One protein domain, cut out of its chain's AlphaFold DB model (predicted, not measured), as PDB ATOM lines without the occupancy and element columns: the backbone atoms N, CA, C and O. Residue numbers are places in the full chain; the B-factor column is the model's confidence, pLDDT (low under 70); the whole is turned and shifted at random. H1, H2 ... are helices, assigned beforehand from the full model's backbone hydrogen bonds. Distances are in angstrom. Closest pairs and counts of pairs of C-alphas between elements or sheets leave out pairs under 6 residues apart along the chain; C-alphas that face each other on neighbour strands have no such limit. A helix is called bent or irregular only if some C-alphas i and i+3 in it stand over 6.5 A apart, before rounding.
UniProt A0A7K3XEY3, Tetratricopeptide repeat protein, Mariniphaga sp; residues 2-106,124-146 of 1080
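What this domain is: This is residues 2 to 106 and 124 to 146 of the 1080 residues of the protein "Tetratricopeptide repeat protein" of Mariniphaga sp (UniProt A0A7K3XEY3). Picture a long, narrow bundle of three helices built on the longest one, H2: H3 folds back beside H2, and the shorter H4 packs chiefly on H3 and also on H2. At one end of this bundle residues 2 to 16 of H1 stick out as an arm at a steep angle, and at the other end residues 64 to 72 stick out as a loop. The printed part has 128 residues, with four named helices in the order H1, H2, H3, H4 and no named strand; its class is all helix. The whole is only just loose, close to extended, with a radius of gyration of the C-alphas of 20.5 A and spans of 76 by 36 by 19 A.

Where its parts are: Find C-alpha 28 at (88.327, -20.335, -6.284); from there H2, residues 28 to 60, runs 46.0 A to C-alpha 60 at (81.524, -65.688, -9.475). H2 has a kink of 27 degrees near residue 38; it is neither bent nor irregular, but only just: C-alphas 40 and 43 are 6.4 A apart. H3, residues 77 to 101, is 34.9 A long, with a kink of 61 degrees near residue 84; it is irregular, with C-alphas 82 and 85 8.0 A apart. H4, residues 130 to 143, is 20.0 A long and ends at C-alpha 143, (79.856, -55.158, 0.370). H1, residues 2 to 19, is 25.3 A long.

How they stand to each other: H2, H3 and H4 form an up-and-down bundle, each helix running against the one before it. Look first at Ala 46 and Ala 90, the closest C-alphas of the helical hairpin H2 and H3, 4.1 A apart; these helices touch at a shallow tilt of 7 degrees, opposite ways. H3 and H4 touch at a shallow tilt of 16 degrees, opposite ways, closest at the C-alphas of Met 87 and Ala 140, 4.8 A. H2 touches H4 with residues 43 to 50 alone, closest at the C-alphas of Leu 50 and Ala 140, 6.6 A; they run the same way at a shallow tilt of 13 degrees. H1 and H2 are close but not clearly touching, with the C-alphas of Phe 18 and Tyr 33 8.0 A apart, at a steep tilt of 69 degrees, only just short of about perpendicular. H1 is apart from H3 and from H4. In H1 and H4 every O i to N i+4 pair is within hydrogen-bond range; in H2 26 of 29 are, and in H3 18 of 21.

The domain as a whole: The two C-alphas farthest apart, those of Lys 2 and Thr 66, are 77.4 A apart. Without the stretches that stand free, the body spans 53 by 22 by 15 A. The link from H2 to H3, 16 residues, is long; that from H1 to H2 is short. Residues 107 to 123 are not printed, and C-alphas 106 and 124 are 7.6 A apart across this cut. The model's mean pLDDT is 88.5 over the printed part; it is under 70 at residues 2 to 3 and 14 to 21.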
ATOM      1  N   LYS A   2     109.621 -14.505 -30.420       63.47
ATOM      2  CA  LYS A   2     108.578 -13.893 -29.558       63.47
ATOM      3  C   LYS A   2     107.416 -14.838 -29.193       63.47
ATOM      4  O   LYS A   2     106.908 -14.780 -28.081       63.47
ATOM      5  N   GLN A   3     107.026 -15.740 -30.093       64.06
ATOM      6  CA  GLN A   3     105.914 -16.674 -29.870       64.06
ATOM      7  C   GLN A   3     106.300 -17.854 -28.962       64.06
ATOM      8  O   GLN A   3     105.525 -18.242 -28.096       64.06
ATOM      9  N   THR A   4     107.530 -18.359 -29.088       70.44
ATOM     10  CA  THR A   4     108.087 -19.380 -28.190       70.44
ATOM     11  C   THR A   4     108.318 -18.823 -26.786       70.44
ATOM     12  O   THR A   4     107.916 -19.461 -25.821       70.44
ATOM     13  N   ALA A   5     108.838 -17.598 -26.655       74.75
ATOM     14  CA  ALA A   5     108.959 -16.918 -25.363       74.75
ATOM     15  C   ALA A   5     107.590 -16.650 -24.712       74.75
ATOM     16  O   ALA A   5     107.434 -16.862 -23.513       74.75
ATOM     17  N   ARG A   6     106.573 -16.257 -25.498       77.75
ATOM     18  CA  ARG A   6     105.197 -16.086 -25.003       77.75
ATOM     19  C   ARG A   6     104.608 -17.405 -24.511       77.75
ATOM     20  O   ARG A   6     104.018 -17.421 -23.442       77.75
ATOM     21  N   ASN A   7     104.804 -18.501 -25.241       78.56
ATOM     22  CA  ASN A   7     104.321 -19.820 -24.835       78.56
ATOM     23  C   ASN A   7     105.055 -20.345 -23.593       78.56
ATOM     24  O   ASN A   7     104.411 -20.911 -22.721       78.56
ATOM     25  N   ILE A   8     106.363 -20.103 -23.470       80.25
ATOM     26  CA  ILE A   8     107.154 -20.457 -22.280       80.25
ATOM     27  C   ILE A   8     106.712 -19.631 -21.066       80.25
ATOM     28  O   ILE A   8     106.528 -20.191 -19.995       80.25
ATOM     29  N   LEU A   9     106.466 -18.327 -21.226       78.75
ATOM     30  CA  LEU A   9     105.909 -17.477 -20.167       78.75
ATOM     31  C   LEU A   9     104.501 -17.914 -19.757       78.75
ATOM     32  O   LEU A   9     104.189 -17.922 -18.572       78.75
ATOM     33  N   LEU A  10     103.666 -18.317 -20.715       78.44
ATOM     34  CA  LEU A  10     102.315 -18.817 -20.453       78.44
ATOM     35  C   LEU A  10     102.357 -20.180 -19.744       78.44
ATOM     36  O   LEU A  10     101.582 -20.407 -18.819       78.44
ATOM     37  N   LEU A  11     103.308 -21.046 -20.110       77.50
ATOM     38  CA  LEU A  11     103.563 -22.327 -19.449       77.50
ATOM     39  C   LEU A  11     104.118 -22.130 -18.030       77.50
ATOM     40  O   LEU A  11     103.628 -22.766 -17.106       77.50
ATOM     41  N   LEU A  12     105.067 -21.205 -17.840       74.94
ATOM     42  CA  LEU A  12     105.629 -20.840 -16.534       74.94
ATOM     43  C   LEU A  12     104.570 -20.218 -15.615       74.94
ATOM     44  O   LEU A  12     104.489 -20.546 -14.429       74.94
ATOM     45  N   TRP A  13     103.710 -19.366 -16.172       70.69
ATOM     46  CA  TRP A  13     102.576 -18.773 -15.469       70.69
ATOM     47  C   TRP A  13     101.537 -19.831 -15.075       70.69
ATOM     48  O   TRP A  13     101.104 -19.862 -13.921       70.69
ATOM     49  N   LEU A  14     101.214 -20.767 -15.976       67.81
ATOM     50  CA  LEU A  14     100.381 -21.934 -15.667       67.81
ATOM     51  C   LEU A  14     101.014 -22.798 -14.566       67.81
ATOM     52  O   LEU A  14     100.336 -23.119 -13.592       67.81
ATOM     53  N   THR A  15     102.312 -23.115 -14.638       64.50
ATOM     54  CA  THR A  15     103.001 -23.883 -13.584       64.50
ATOM     55  C   THR A  15     103.020 -23.155 -12.239       64.50
ATOM     56  O   THR A  15     102.849 -23.798 -11.205       64.50
ATOM     57  N   GLY A  16     103.133 -21.822 -12.226       61.03
ATOM     58  CA  GLY A  16     103.034 -21.010 -11.009       61.03
ATOM     59  C   GLY A  16     101.636 -21.031 -10.380       61.03
ATOM     60  O   GLY A  16     101.512 -21.055  -9.155       61.03
ATOM     61  N   ILE A  17     100.580 -21.101 -11.198       59.75
ATOM     62  CA  ILE A  17      99.200 -21.277 -10.721       59.75
ATOM     63  C   ILE A  17      99.009 -22.669 -10.103       59.75
ATOM     64  O   ILE A  17      98.426 -22.773  -9.024       59.75
ATOM     65  N   PHE A  18      99.537 -23.727 -10.728       55.94
ATOM     66  CA  PHE A  18      99.407 -25.097 -10.214       55.94
ATOM     67  C   PHE A  18     100.250 -25.363  -8.954       55.94
ATOM     68  O   PHE A  18      99.786 -26.067  -8.061       55.94
ATOM     69  N   ALA A  19     101.432 -24.748  -8.817       54.66
ATOM     70  CA  ALA A  19     102.276 -24.869  -7.621       54.66
ATOM     71  C   ALA A  19     101.701 -24.155  -6.373       54.66
ATOM     72  O   ALA A  19     102.111 -24.435  -5.247       54.66
ATOM     73  N   GLY A  20     100.738 -23.239  -6.549       53.91
ATOM     74  CA  GLY A  20     100.091 -22.487  -5.465       53.91
ATOM     75  C   GLY A  20      98.789 -23.091  -4.917       53.91
ATOM     76  O   GLY A  20      98.245 -22.569  -3.933       53.91
ATOM     77  N   CYS A  21      98.275 -24.161  -5.532       66.94
ATOM     78  CA  CYS A  21      97.023 -24.822  -5.161       66.94
ATOM     79  C   CYS A  21      97.243 -25.782  -3.982       66.94
ATOM     80  O   CYS A  21      97.510 -26.965  -4.152       66.94
ATOM     81  N   SER A  22      97.171 -25.236  -2.766       80.00
ATOM     82  CA  SER A  22      97.243 -25.992  -1.512       80.00
ATOM     83  C   SER A  22      95.873 -26.056  -0.841       80.00
ATOM     84  O   SER A  22      95.188 -25.033  -0.744       80.00
ATOM     85  N   THR A  23      95.541 -27.200  -0.237       83.56
ATOM     86  CA  THR A  23      94.373 -27.361   0.651       83.56
ATOM     87  C   THR A  23      94.402 -26.423   1.864       83.56
ATOM     88  O   THR A  23      93.363 -26.093   2.434       83.56
ATOM     89  N   LYS A  24      95.580 -25.876   2.213       85.75
ATOM     90  CA  LYS A  24      95.752 -24.830   3.239       85.75
ATOM     91  C   LYS A  24      95.259 -23.442   2.794       85.75
ATOM     92  O   LYS A  24      95.350 -22.481   3.570       85.75
ATOM     93  N   LYS A  25      94.765 -23.285   1.560       85.88
ATOM     94  CA  LYS A  25      94.174 -22.048   1.019       85.88
ATOM     95  C   LYS A  25      92.815 -22.345   0.379       85.88
ATOM     96  O   LYS A  25      92.714 -23.177  -0.515       85.88
ATOM     97  N   ASN A  26      91.789 -21.582   0.760       89.94
ATOM     98  CA  ASN A  26      90.444 -21.693   0.188       89.94
ATOM     99  C   ASN A  26      90.162 -20.558  -0.821       89.94
ATOM    100  O   ASN A  26      89.452 -19.589  -0.530       89.94
ATOM    101  N   THR A  27      90.762 -20.661  -2.013       90.69
ATOM    102  CA  THR A  27      90.538 -19.754  -3.159       90.69
ATOM    103  C   THR A  27      89.715 -20.450  -4.251       90.69
ATOM    104  O   THR A  27      89.703 -21.681  -4.295       90.69
ATOM    105  N   PRO A  28      89.043 -19.716  -5.164       89.06
ATOM    106  CA  PRO A  28      88.327 -20.335  -6.284       89.06
ATOM    107  C   PRO A  28      89.205 -21.267  -7.131       89.06
ATOM    108  O   PRO A  28      88.773 -22.368  -7.450       89.06
ATOM    109  N   ALA A  29      90.448 -20.864  -7.425       87.50
ATOM    110  CA  ALA A  29      91.400 -21.676  -8.185       87.50
ATOM    111  C   ALA A  29      91.822 -22.951  -7.431       87.50
ATOM    112  O   ALA A  29      91.823 -24.029  -8.017       87.50
ATOM    113  N   SER A  30      92.099 -22.843  -6.123       87.62
ATOM    114  CA  SER A  30      92.422 -23.999  -5.274       87.62
ATOM    115  C   SER A  30      91.262 -25.002  -5.241       87.62
ATOM    116  O   SER A  30      91.458 -26.182  -5.525       87.62
ATOM    117  N   ARG A  31      90.026 -24.531  -5.005       92.56
ATOM    118  CA  ARG A  31      88.832 -25.393  -5.018       92.56
ATOM    119  C   ARG A  31      88.621 -26.064  -6.372       92.56
ATOM    120  O   ARG A  31      88.402 -27.267  -6.412       92.56
ATOM    121  N   ALA A  32      88.731 -25.319  -7.475       92.38
ATOM    122  CA  ALA A  32      88.583 -25.883  -8.815       92.38
ATOM    123  C   ALA A  32      89.624 -26.982  -9.088       92.38
ATOM    124  O   ALA A  32      89.265 -28.070  -9.532       92.38
ATOM    125  N   TYR A  33      90.895 -26.734  -8.757       90.38
ATOM    126  CA  TYR A  33      91.968 -27.715  -8.920       90.38
ATOM    127  C   TYR A  33      91.730 -28.987  -8.094       90.38
ATOM    128  O   TYR A  33      91.809 -30.097  -8.631       90.38
ATOM    129  N   HIS A  34      91.416 -28.840  -6.801       92.69
ATOM    130  CA  HIS A  34      91.197 -29.988  -5.923       92.69
ATOM    131  C   HIS A  34      89.905 -30.741  -6.259       92.69
ATOM    132  O   HIS A  34      89.934 -31.965  -6.190       92.69
ATOM    133  N   ASN A  35      88.833 -30.075  -6.705       93.44
ATOM    134  CA  ASN A  35      87.608 -30.741  -7.163       93.44
ATOM    135  C   ASN A  35      87.849 -31.544  -8.448       93.44
ATOM    136  O   ASN A  35      87.490 -32.716  -8.508       93.44
ATOM    137  N   VAL A  36      88.495 -30.959  -9.465       92.62
ATOM    138  CA  VAL A  36      88.790 -31.661 -10.731       92.62
ATOM    139  C   VAL A  36      89.707 -32.859 -10.484       92.62
ATOM    140  O   VAL A  36      89.433 -33.962 -10.958       92.62
ATOM    141  N   SER A  37      90.763 -32.667  -9.691       89.81
ATOM    142  CA  SER A  37      91.699 -33.744  -9.354       89.81
ATOM    143  C   SER A  37      91.027 -34.844  -8.527       89.81
ATOM    144  O   SER A  37      91.202 -36.023  -8.828       89.81
ATOM    145  N   ALA A  38      90.221 -34.477  -7.525       92.44
ATOM    146  CA  ALA A  38      89.463 -35.424  -6.712       92.44
ATOM    147  C   ALA A  38      88.499 -36.250  -7.575       92.44
ATOM    148  O   ALA A  38      88.533 -37.479  -7.505       92.44
ATOM    149  N   ARG A  39      87.725 -35.596  -8.452       92.31
ATOM    150  CA  ARG A  39      86.757 -36.245  -9.345       92.31
ATOM    151  C   ARG A  39      87.403 -37.288 -10.246       92.31
ATOM    152  O   ARG A  39      86.987 -38.443 -10.232       92.31
ATOM    153  N   TYR A  40      88.382 -36.877 -11.054       85.38
ATOM    154  CA  TYR A  40      88.869 -37.693 -12.170       85.38
ATOM    155  C   TYR A  40      90.007 -38.641 -11.786       85.38
ATOM    156  O   TYR A  40      90.119 -39.707 -12.382       85.38
ATOM    157  N   ASN A  41      90.820 -38.314 -10.772       81.31
ATOM    158  CA  ASN A  41      91.964 -39.157 -10.410       81.31
ATOM    159  C   ASN A  41      91.682 -40.110  -9.254       81.31
ATOM    160  O   ASN A  41      92.323 -41.160  -9.165       81.31
ATOM    161  N   VAL A  42      90.786 -39.754  -8.333       87.50
ATOM    162  CA  VAL A  42      90.627 -40.525  -7.096       87.50
ATOM    163  C   VAL A  42      89.222 -41.091  -6.968       87.50
ATOM    164  O   VAL A  42      89.084 -42.312  -6.934       87.50
ATOM    165  N   TYR A  43      88.195 -40.242  -6.991       92.56
ATOM    166  CA  TYR A  43      86.802 -40.660  -6.849       92.56
ATOM    167  C   TYR A  43      86.345 -41.568  -7.997       92.56
ATOM    168  O   TYR A  43      85.823 -42.652  -7.751       92.56
ATOM    169  N   PHE A  44      86.611 -41.187  -9.253       95.31
ATOM    170  CA  PHE A  44      86.290 -42.020 -10.417       95.31
ATOM    171  C   PHE A  44      86.920 -43.418 -10.320       95.31
ATOM    172  O   PHE A  44      86.233 -44.420 -10.493       95.31
ATOM    173  N   ASN A  45      88.203 -43.494  -9.956       92.06
ATOM    174  CA  ASN A  45      88.910 -44.767  -9.808       92.06
ATOM    175  C   ASN A  45      88.372 -45.611  -8.645       92.06
ATOM    176  O   ASN A  45      88.300 -46.831  -8.761       92.06
ATOM    177  N   ALA A  46      87.977 -44.981  -7.537       95.19
ATOM    178  CA  ALA A  46      87.320 -45.677  -6.436       95.19
ATOM    179  C   ALA A  46      85.979 -46.279  -6.889       95.19
ATOM    180  O   ALA A  46      85.687 -47.440  -6.605       95.19
ATOM    181  N   LYS A  47      85.187 -45.508  -7.645       97.44
ATOM    182  CA  LYS A  47      83.880 -45.932  -8.156       97.44
ATOM    183  C   LYS A  47      83.995 -47.074  -9.164       97.44
ATOM    184  O   LYS A  47      83.223 -48.028  -9.089       97.44
ATOM    185  N   GLU A  48      84.963 -47.008 -10.078       96.94
ATOM    186  CA  GLU A  48      85.233 -48.105 -11.016       96.94
ATOM    187  C   GLU A  48      85.724 -49.365 -10.292       96.94
ATOM    188  O   GLU A  48      85.309 -50.463 -10.657       96.94
ATOM    189  N   SER A  49      86.518 -49.226  -9.223       96.44
ATOM    190  CA  SER A  49      86.916 -50.360  -8.375       96.44
ATOM    191  C   SER A  49      85.700 -51.039  -7.745       96.44
ATOM    192  O   SER A  49      85.501 -52.239  -7.925       96.44
ATOM    193  N   LEU A  50      84.820 -50.274  -7.089       96.88
ATOM    194  CA  LEU A  50      83.593 -50.817  -6.499       96.88
ATOM    195  C   LEU A  50      82.719 -51.518  -7.553       96.88
ATOM    196  O   LEU A  50      82.263 -52.640  -7.339       96.88
ATOM    197  N   LYS A  51      82.543 -50.903  -8.729       96.12
ATOM    198  CA  LYS A  51      81.796 -51.491  -9.851       96.12
ATOM    199  C   LYS A  51      82.418 -52.799 -10.347       96.12
ATOM    200  O   LYS A  51      81.679 -53.740 -10.638       96.12
ATOM    201  N   ALA A  52      83.745 -52.880 -10.436       95.75
ATOM    202  CA  ALA A  52      84.444 -54.111 -10.796       95.75
ATOM    203  C   ALA A  52      84.186 -55.221  -9.765       95.75
ATOM    204  O   ALA A  52      83.904 -56.355 -10.153       95.75
ATOM    205  N   GLY A  53      84.175 -54.884  -8.472       95.31
ATOM    206  CA  GLY A  53      83.824 -55.821  -7.404       95.31
ATOM    207  C   GLY A  53      82.391 -56.350  -7.519       95.31
ATOM    208  O   GLY A  53      82.172 -57.556  -7.416       95.31
ATOM    209  N   LEU A  54      81.417 -55.491  -7.842       94.25
ATOM    210  CA  LEU A  54      80.030 -55.919  -8.088       94.25
ATOM    211  C   LEU A  54      79.903 -56.844  -9.301       94.25
ATOM    212  O   LEU A  54      79.249 -57.881  -9.228       94.25
ATOM    213  N   GLN A  55      80.595 -56.533 -10.400       93.12
ATOM    214  CA  GLN A  55      80.639 -57.424 -11.563       93.12
ATOM    215  C   GLN A  55      81.274 -58.779 -11.233       93.12
ATOM    216  O   GLN A  55      80.916 -59.794 -11.834       93.12
ATOM    217  N   ARG A  56      82.233 -58.803 -10.302       93.12
ATOM    218  CA  ARG A  56      82.874 -60.030  -9.832       93.12
ATOM    219  C   ARG A  56      81.912 -60.874  -9.001       93.12
ATOM    220  O   ARG A  56      81.802 -62.066  -9.271       93.12
ATOM    221  N   ILE A  57      81.165 -60.255  -8.084       92.44
ATOM    222  CA  ILE A  57      80.068 -60.903  -7.343       92.44
ATOM    223  C   ILE A  57      79.080 -61.551  -8.319       92.44
ATOM    224  O   ILE A  57      78.810 -62.746  -8.219       92.44
ATOM    225  N   ASP A  58      78.615 -60.796  -9.317       89.25
ATOM    226  CA  ASP A  58      77.626 -61.282 -10.284       89.25
ATOM    227  C   ASP A  58      78.106 -62.479 -11.112       89.25
ATOM    228  O   ASP A  58      77.308 -63.368 -11.417       89.25
ATOM    229  N   LYS A  59      79.397 -62.511 -11.475       88.75
ATOM    230  CA  LYS A  59      79.996 -63.578 -12.294       88.75
ATOM    231  C   LYS A  59      80.420 -64.804 -11.489       88.75
ATOM    232  O   LYS A  59      80.354 -65.913 -12.009       88.75
ATOM    233  N   SER A  60      80.925 -64.611 -10.272       88.12
ATOM    234  CA  SER A  60      81.524 -65.688  -9.475       88.12
ATOM    235  C   SER A  60      80.515 -66.436  -8.610       88.12
ATOM    236  O   SER A  60      80.785 -67.581  -8.252       88.12
ATOM    237  N   ILE A  61      79.375 -65.820  -8.284       88.81
ATOM    238  CA  ILE A  61      78.348 -66.434  -7.440       88.81
ATOM    239  C   ILE A  61      77.182 -66.911  -8.319       88.81
ATOM    240  O   ILE A  61      76.404 -66.080  -8.817       88.81
ATOM    241  N   PRO A  62      77.049 -68.235  -8.539       85.00
ATOM    242  CA  PRO A  62      75.944 -68.784  -9.309       85.00
ATOM    243  C   PRO A  62      74.623 -68.606  -8.555       85.00
ATOM    244  O   PRO A  62      74.574 -68.691  -7.328       85.00
ATOM    245  N   ASP A  63      73.545 -68.370  -9.301       88.19
ATOM    246  CA  ASP A  63      72.205 -68.287  -8.728       88.19
ATOM    247  C   ASP A  63      71.682 -69.675  -8.345       88.19
ATOM    248  O   ASP A  63      71.799 -70.641  -9.102       88.19
ATOM    249  N   ASP A  64      71.087 -69.752  -7.158       86.62
ATOM    250  CA  ASP A  64      70.457 -70.952  -6.628       86.62
ATOM    251  C   ASP A  64      68.946 -70.894  -6.855       86.62
ATOM    252  O   ASP A  64      68.183 -70.427  -6.012       86.62
ATOM    253  N   TYR A  65      68.517 -71.375  -8.019       87.75
ATOM    254  CA  TYR A  65      67.112 -71.378  -8.428       87.75
ATOM    255  C   TYR A  65      66.233 -72.361  -7.637       87.75
ATOM    256  O   TYR A  65      65.022 -72.396  -7.849       87.75
ATOM    257  N   THR A  66      66.812 -73.151  -6.723       78.50
ATOM    258  CA  THR A  66      66.039 -74.018  -5.818       78.50
ATOM    259  C   THR A  66      65.358 -73.235  -4.692       78.50
ATOM    260  O   THR A  66      64.461 -73.761  -4.040       78.50
ATOM    261  N   ARG A  67      65.756 -71.975  -4.478       85.38
ATOM    262  CA  ARG A  67      65.211 -71.063  -3.468       85.38
ATOM    263  C   ARG A  67      64.843 -69.725  -4.108       85.38
ATOM    264  O   ARG A  67      65.263 -69.427  -5.228       85.38
ATOM    265  N   THR A  68      64.088 -68.897  -3.388       90.88
ATOM    266  CA  THR A  68      63.859 -67.505  -3.796       90.88
ATOM    267  C   THR A  68      65.193 -66.773  -3.873       90.88
ATOM    268  O   THR A  68      65.957 -66.750  -2.908       90.88
ATOM    269  N   LEU A  69      65.497 -66.200  -5.037       93.69
ATOM    270  CA  LEU A  69      66.728 -65.445  -5.223       93.69
ATOM    271  C   LEU A  69      66.663 -64.166  -4.372       93.69
ATOM    272  O   LEU A  69      65.628 -63.497  -4.361       93.69
ATOM    273  N   PRO A  70      67.752 -63.765  -3.691       93.06
ATOM    274  CA  PRO A  70      67.748 -62.505  -2.961       93.06
ATOM    275  C   PRO A  70      67.639 -61.337  -3.944       93.06
ATOM    276  O   PRO A  70      68.239 -61.393  -5.025       93.06
ATOM    277  N   ILE A  71      66.943 -60.263  -3.561       94.75
ATOM    278  CA  ILE A  71      66.865 -59.024  -4.358       94.75
ATOM    279  C   ILE A  71      68.281 -58.551  -4.700       94.75
ATOM    280  O   ILE A  71      68.615 -58.379  -5.874       94.75
ATOM    281  N   PHE A  72      69.152 -58.477  -3.691       93.25
ATOM    282  CA  PHE A  72      70.559 -58.131  -3.851       93.25
ATOM    283  C   PHE A  72      71.439 -59.378  -3.743       93.25
ATOM    284  O   PHE A  72      71.582 -59.958  -2.670       93.25
ATOM    285  N   LYS A  73      72.102 -59.774  -4.839       91.94
ATOM    286  CA  LYS A  73      73.067 -60.895  -4.819       91.94
ATOM    287  C   LYS A  73      74.211 -60.661  -3.821       91.94
ATOM    288  O   LYS A  73      74.734 -61.608  -3.249       91.94
ATOM    289  N   SER A  74      74.553 -59.401  -3.561       90.62
ATOM    290  CA  SER A  74      75.564 -59.003  -2.578       90.62
ATOM    291  C   SER A  74      75.204 -59.299  -1.118       90.62
ATOM    292  O   SER A  74      76.084 -59.211  -0.270       90.62
ATOM    293  N   ALA A  75      73.942 -59.614  -0.812       88.12
ATOM    294  CA  ALA A  75      73.523 -60.035   0.527       88.12
ATOM    295  C   ALA A  75      73.974 -61.471   0.861       88.12
ATOM    296  O   ALA A  75      73.936 -61.884   2.014       88.12
ATOM    297  N   LEU A  76      74.408 -62.249  -0.139       89.12
ATOM    298  CA  LEU A  76      74.901 -63.608   0.082       89.12
ATOM    299  C   LEU A  76      76.243 -63.591   0.839       89.12
ATOM    300  O   LEU A  76      77.120 -62.808   0.459       89.12
ATOM    301  N   PRO A  77      76.458 -64.461   1.847       85.75
ATOM    302  CA  PRO A  77      77.689 -64.489   2.652       85.75
ATOM    303  C   PRO A  77      78.983 -64.619   1.835       85.75
ATOM    304  O   PRO A  77      80.037 -64.102   2.205       85.75
ATOM    305  N   GLU A  78      78.931 -65.303   0.692       86.38
ATOM    306  CA  GLU A  78      80.082 -65.488  -0.189       86.38
ATOM    307  C   GLU A  78      80.499 -64.194  -0.907       86.38
ATOM    308  O   GLU A  78      81.658 -64.068  -1.312       86.38
ATOM    309  N   ALA A  79      79.593 -63.218  -1.040       90.44
ATOM    310  CA  ALA A  79      79.847 -61.958  -1.738       90.44
ATOM    311  C   ALA A  79      80.966 -61.139  -1.093       90.44
ATOM    312  O   ALA A  79      81.814 -60.609  -1.819       90.44
ATOM    313  N   ALA A  80      81.034 -61.128   0.243       89.50
ATOM    314  CA  ALA A  80      82.066 -60.418   0.991       89.50
ATOM    315  C   ALA A  80      83.479 -60.837   0.576       89.50
ATOM    316  O   ALA A  80      84.334 -59.987   0.326       89.50
ATOM    317  N   LYS A  81      83.705 -62.152   0.430       89.75
ATOM    318  CA  LYS A  81      85.005 -62.733   0.055       89.75
ATOM    319  C   LYS A  81      85.358 -62.492  -1.410       89.75
ATOM    320  O   LYS A  81      86.528 -62.361  -1.751       89.75
ATOM    321  N   VAL A  82      84.356 -62.467  -2.289       90.56
ATOM    322  CA  VAL A  82      84.570 -62.339  -3.737       90.56
ATOM    323  C   VAL A  82      85.042 -60.938  -4.116       90.56
ATOM    324  O   VAL A  82      85.898 -60.817  -4.989       90.56
ATOM    325  N   ALA A  83      84.504 -59.895  -3.480       90.69
ATOM    326  CA  ALA A  83      84.791 -58.505  -3.837       90.69
ATOM    327  C   ALA A  83      85.804 -57.801  -2.918       90.69
ATOM    328  O   ALA A  83      86.050 -56.609  -3.102       90.69
ATOM    329  N   THR A  84      86.381 -58.490  -1.923       90.62
ATOM    330  CA  THR A  84      87.173 -57.849  -0.855       90.62
ATOM    331  C   THR A  84      88.270 -56.934  -1.401       90.62
ATOM    332  O   THR A  84      88.373 -55.789  -0.969       90.62
ATOM    333  N   SER A  85      89.051 -57.405  -2.379       90.44
ATOM    334  CA  SER A  85      90.190 -56.659  -2.928       90.44
ATOM    335  C   SER A  85      89.758 -55.359  -3.614       90.44
ATOM    336  O   SER A  85      90.361 -54.305  -3.407       90.44
ATOM    337  N   GLU A  86      88.686 -55.408  -4.402       96.31
ATOM    338  CA  GLU A  86      88.122 -54.246  -5.079       96.31
ATOM    339  C   GLU A  86      87.523 -53.233  -4.095       96.31
ATOM    340  O   GLU A  86      87.646 -52.021  -4.312       96.31
ATOM    341  N   MET A  87      86.915 -53.711  -3.006       96.81
ATOM    342  CA  MET A  87      86.371 -52.855  -1.948       96.81
ATOM    343  C   MET A  87      87.485 -52.170  -1.147       96.81
ATOM    344  O   MET A  87      87.424 -50.959  -0.933       96.81
ATOM    345  N   GLU A  88      88.555 -52.886  -0.790       94.56
ATOM    346  CA  GLU A  88      89.733 -52.299  -0.132       94.56
ATOM    347  C   GLU A  88      90.393 -51.224  -0.996       94.56
ATOM    348  O   GLU A  88      90.749 -50.151  -0.500       94.56
ATOM    349  N   LEU A  89      90.516 -51.474  -2.302       92.50
ATOM    350  CA  LEU A  89      91.059 -50.496  -3.235       92.50
ATOM    351  C   LEU A  89      90.164 -49.251  -3.328       92.50
ATOM    352  O   LEU A  89      90.686 -48.133  -3.321       92.50
ATOM    353  N   ALA A  90      88.837 -49.416  -3.366       95.94
ATOM    354  CA  ALA A  90      87.900 -48.292  -3.341       95.94
ATOM    355  C   ALA A  90      88.072 -47.452  -2.062       95.94
ATOM    356  O   ALA A  90      88.260 -46.236  -2.147       95.94
ATOM    357  N   ILE A  91      88.128 -48.102  -0.894       94.25
ATOM    358  CA  ILE A  91      88.346 -47.450   0.406       94.25
ATOM    359  C   ILE A  91      89.687 -46.707   0.435       94.25
ATOM    360  O   ILE A  91      89.748 -45.542   0.832       94.25
ATOM    361  N   ALA A  92      90.771 -47.341  -0.022       92.25
ATOM    362  CA  ALA A  92      92.098 -46.734  -0.055       92.25
ATOM    363  C   ALA A  92      92.137 -45.475  -0.937       92.25
ATOM    364  O   ALA A  92      92.764 -44.472  -0.578       92.25
ATOM    365  N   LYS A  93      91.440 -45.491  -2.079       91.31
ATOM    366  CA  LYS A  93      91.305 -44.317  -2.948       91.31
ATOM    367  C   LYS A  93      90.495 -43.218  -2.258       91.31
ATOM    368  O   LYS A  93      90.973 -42.089  -2.208       91.31
ATOM    369  N   CYS A  94      89.347 -43.521  -1.662       95.38
ATOM    370  CA  CYS A  94      88.559 -42.535  -0.915       95.38
ATOM    371  C   CYS A  94      89.351 -41.894   0.236       95.38
ATOM    372  O   CYS A  94      89.402 -40.669   0.333       95.38
ATOM    373  N   ASN A  95      90.078 -42.690   1.026       92.56
ATOM    374  CA  ASN A  95      90.977 -42.182   2.066       92.56
ATOM    375  C   ASN A  95      92.041 -41.234   1.495       92.56
ATOM    376  O   ASN A  95      92.307 -40.175   2.062       92.56
ATOM    377  N   LYS A  96      92.621 -41.572   0.335       90.94
ATOM    378  CA  LYS A  96      93.574 -40.701  -0.364       90.94
ATOM    379  C   LYS A  96      92.931 -39.382  -0.807       90.94
ATOM    380  O   LYS A  96      93.576 -38.339  -0.704       90.94
ATOM    381  N   LEU A  97      91.685 -39.410  -1.290       94.00
ATOM    382  CA  LEU A  97      90.946 -38.201  -1.666       94.00
ATOM    383  C   LEU A  97      90.782 -37.288  -0.457       94.00
ATOM    384  O   LEU A  97      91.147 -36.117  -0.528       94.00
ATOM    385  N   ILE A  98      90.292 -37.841   0.652       92.81
ATOM    386  CA  ILE A  98      90.055 -37.102   1.893       92.81
ATOM    387  C   ILE A  98      91.372 -36.506   2.407       92.81
ATOM    388  O   ILE A  98      91.436 -35.313   2.689       92.81
ATOM    389  N   ALA A  99      92.450 -37.292   2.440       91.56
ATOM    390  CA  ALA A  99      93.744 -36.840   2.943       91.56
ATOM    391  C   ALA A  99      94.375 -35.705   2.112       91.56
ATOM    392  O   ALA A  99      95.013 -34.815   2.672       91.56
ATOM    393  N   ILE A 100      94.232 -35.736   0.781       91.75
ATOM    394  CA  ILE A 100      94.988 -34.849  -0.126       91.75
ATOM    395  C   ILE A 100      94.139 -33.694  -0.674       91.75
ATOM    396  O   ILE A 100      94.683 -32.645  -1.022       91.75
ATOM    397  N   HIS A 101      92.820 -33.863  -0.773       93.75
ATOM    398  CA  HIS A 101      91.936 -32.923  -1.467       93.75
ATOM    399  C   HIS A 101      90.857 -32.291  -0.581       93.75
ATOM    400  O   HIS A 101      90.169 -31.394  -1.072       93.75
ATOM    401  N   SER A 102      90.724 -32.694   0.689       95.00
ATOM    402  CA  SER A 102      89.845 -32.018   1.654       95.00
ATOM    403  C   SER A 102      90.288 -30.570   1.873       95.00
ATOM    404  O   SER A 102      91.475 -30.276   2.051       95.00
ATOM    405  N   ILE A 103      89.327 -29.648   1.852       94.81
ATOM    406  CA  ILE A 103      89.542 -28.230   2.121       94.81
ATOM    407  C   ILE A 103      88.599 -27.854   3.259       94.81
ATOM    408  O   ILE A 103      87.430 -27.577   3.028       94.81
ATOM    409  N   THR A 104      89.115 -27.778   4.485       93.50
ATOM    410  CA  THR A 104      88.334 -27.390   5.679       93.50
ATOM    411  C   THR A 104      88.523 -25.925   6.074       93.50
ATOM    412  O   THR A 104      87.776 -25.374   6.882       93.50
ATOM    413  N   LYS A 105      89.519 -25.245   5.494       92.75
ATOM    414  CA  LYS A 105      89.798 -23.838   5.792       92.75
ATOM    415  C   LYS A 105      88.678 -22.940   5.274       92.75
ATOM    416  O   LYS A 105      88.365 -22.978   4.088       92.75
ATOM    417  N   SER A 106      88.153 -22.052   6.114       89.50
ATOM    418  CA  SER A 106      87.116 -21.095   5.713       89.50
ATOM    419  C   SER A 106      87.584 -20.139   4.596       89.50
ATOM    420  O   SER A 106      88.761 -19.758   4.542       89.50
ATOM    421  N   GLY A 124      81.763 -26.732   6.581       89.75
ATOM    422  CA  GLY A 124      82.954 -27.325   7.202       89.75
ATOM    423  C   GLY A 124      83.911 -27.984   6.203       89.75
ATOM    424  O   GLY A 124      85.063 -28.239   6.534       89.75
ATOM    425  N   GLU A 125      83.442 -28.227   4.981       94.38
ATOM    426  CA  GLU A 125      84.185 -28.842   3.883       94.38
ATOM    427  C   GLU A 125      83.788 -28.163   2.565       94.38
ATOM    428  O   GLU A 125      82.617 -27.837   2.346       94.38
ATOM    429  N   TYR A 126      84.775 -27.909   1.706       93.94
ATOM    430  CA  TYR A 126      84.620 -27.140   0.467       93.94
ATOM    431  C   TYR A 126      84.937 -27.943  -0.800       93.94
ATOM    432  O   TYR A 126      84.775 -27.401  -1.897       93.94
ATOM    433  N   ASN A 127      85.384 -29.193  -0.665       94.44
ATOM    434  CA  ASN A 127      85.499 -30.137  -1.768       94.44
ATOM    435  C   ASN A 127      84.205 -30.949  -1.923       94.44
ATOM    436  O   ASN A 127      83.736 -31.568  -0.972       94.44
ATOM    437  N   GLU A 128      83.651 -30.949  -3.134       92.38
ATOM    438  CA  GLU A 128      82.341 -31.539  -3.453       92.38
ATOM    439  C   GLU A 128      82.341 -33.075  -3.504       92.38
ATOM    440  O   GLU A 128      81.278 -33.655  -3.646       92.38
ATOM    441  N   TYR A 129      83.505 -33.729  -3.417       95.62
ATOM    442  CA  TYR A 129      83.631 -35.191  -3.525       95.62
ATOM    443  C   TYR A 129      84.021 -35.871  -2.209       95.62
ATOM    444  O   TYR A 129      84.309 -37.072  -2.191       95.62
ATOM    445  N   VAL A 130      84.108 -35.120  -1.108       95.94
ATOM    446  CA  VAL A 130      84.496 -35.673   0.198       95.94
ATOM    447  C   VAL A 130      83.349 -36.469   0.809       95.94
ATOM    448  O   VAL A 130      83.564 -37.604   1.223       95.94
ATOM    449  N   ASP A 131      82.134 -35.926   0.820       95.94
ATOM    450  CA  ASP A 131      80.926 -36.639   1.245       95.94
ATOM    451  C   ASP A 131      80.630 -37.843   0.341       95.94
ATOM    452  O   ASP A 131      80.439 -38.947   0.852       95.94
ATOM    453  N   ASP A 132      80.725 -37.678  -0.981       96.38
ATOM    454  CA  ASP A 132      80.633 -38.783  -1.945       96.38
ATOM    455  C   ASP A 132      81.649 -39.907  -1.656       96.38
ATOM    456  O   ASP A 132      81.358 -41.092  -1.838       96.38
ATOM    457  N   SER A 133      82.857 -39.557  -1.195       96.44
ATOM    458  CA  SER A 133      83.892 -40.536  -0.842       96.44
ATOM    459  C   SER A 133      83.548 -41.314   0.424       96.44
ATOM    460  O   SER A 133      83.787 -42.519   0.457       96.44
ATOM    461  N   TYR A 134      82.951 -40.672   1.432       97.81
ATOM    462  CA  TYR A 134      82.444 -41.374   2.615       97.81
ATOM    463  C   TYR A 134      81.269 -42.297   2.265       97.81
ATOM    464  O   TYR A 134      81.231 -43.425   2.751       97.81
ATOM    465  N   ILE A 135      80.357 -41.882   1.372       98.25
ATOM    466  CA  ILE A 135      79.304 -42.774   0.851       98.25
ATOM    467  C   ILE A 135      79.929 -44.010   0.202       98.25
ATOM    468  O   ILE A 135      79.537 -45.134   0.510       98.25
ATOM    469  N   LEU A 136      80.923 -43.820  -0.667       97.81
ATOM    470  CA  LEU A 136      81.556 -44.919  -1.390       97.81
ATOM    471  C   LEU A 136      82.349 -45.854  -0.461       97.81
ATOM    472  O   LEU A 136      82.329 -47.067  -0.657       97.81
ATOM    473  N   MET A 137      82.995 -45.315   0.579       97.62
ATOM    474  CA  MET A 137      83.608 -46.116   1.647       97.62
ATOM    475  C   MET A 137      82.565 -46.929   2.408       97.62
ATOM    476  O   MET A 137      82.788 -48.108   2.659       97.62
ATOM    477  N   GLY A 138      81.424 -46.325   2.743       98.06
ATOM    478  CA  GLY A 138      80.325 -47.030   3.394       98.06
ATOM    479  C   GLY A 138      79.771 -48.161   2.526       98.06
ATOM    480  O   GLY A 138      79.588 -49.271   3.014       98.06
ATOM    481  N   GLN A 139      79.580 -47.921   1.225       98.31
ATOM    482  CA  GLN A 139      79.157 -48.950   0.268       98.31
ATOM    483  C   GLN A 139      80.181 -50.084   0.170       98.31
ATOM    484  O   GLN A 139      79.808 -51.252   0.216       98.31
ATOM    485  N   ALA A 140      81.470 -49.755   0.070       97.81
ATOM    486  CA  ALA A 140      82.535 -50.747   0.024       97.81
ATOM    487  C   ALA A 140      82.559 -51.616   1.294       97.81
ATOM    488  O   ALA A 140      82.592 -52.840   1.182       97.81
ATOM    489  N   SER A 141      82.447 -51.006   2.479       97.44
ATOM    490  CA  SER A 141      82.337 -51.726   3.756       97.44
ATOM    491  C   SER A 141      81.071 -52.592   3.828       97.44
ATOM    492  O   SER A 141      81.143 -53.739   4.257       97.44
ATOM    493  N   TYR A 142      79.924 -52.101   3.337       97.56
ATOM    494  CA  TYR A 142      78.689 -52.889   3.241       97.56
ATOM    495  C   TYR A 142      78.893 -54.143   2.386       97.56
ATOM    496  O   TYR A 142      78.500 -55.235   2.784       97.56
ATOM    497  N   TYR A 143      79.555 -54.017   1.234       96.44
ATOM    498  CA  TYR A 143      79.856 -55.158   0.370       96.44
ATOM    499  C   TYR A 143      80.923 -56.098   0.943       96.44
ATOM    500  O   TYR A 143      80.969 -57.254   0.536       96.44
ATOM    501  N   GLN A 144      81.739 -55.640   1.897       94.44
ATOM    502  CA  GLN A 144      82.613 -56.485   2.721       94.44
ATOM    503  C   GLN A 144      81.878 -57.147   3.899       94.44
ATOM    504  O   GLN A 144      82.497 -57.912   4.633       94.44
ATOM    505  N   HIS A 145      80.582 -56.858   4.073       95.31
ATOM    506  CA  HIS A 145      79.761 -57.248   5.226       95.31
ATOM    507  C   HIS A 145      80.280 -56.686   6.564       95.31
ATOM    508  O   HIS A 145      79.933 -57.175   7.634       95.31
ATOM    509  N   ASP A 146      81.066 -55.605   6.520       95.56
ATOM    510  CA  ASP A 146      81.421 -54.794   7.689       95.56
ATOM    511  C   ASP A 146      80.366 -53.690   7.866       95.56
ATOM    512  O   ASP A 146      80.575 -52.508   7.560       95.56
TER     513      ASP A 146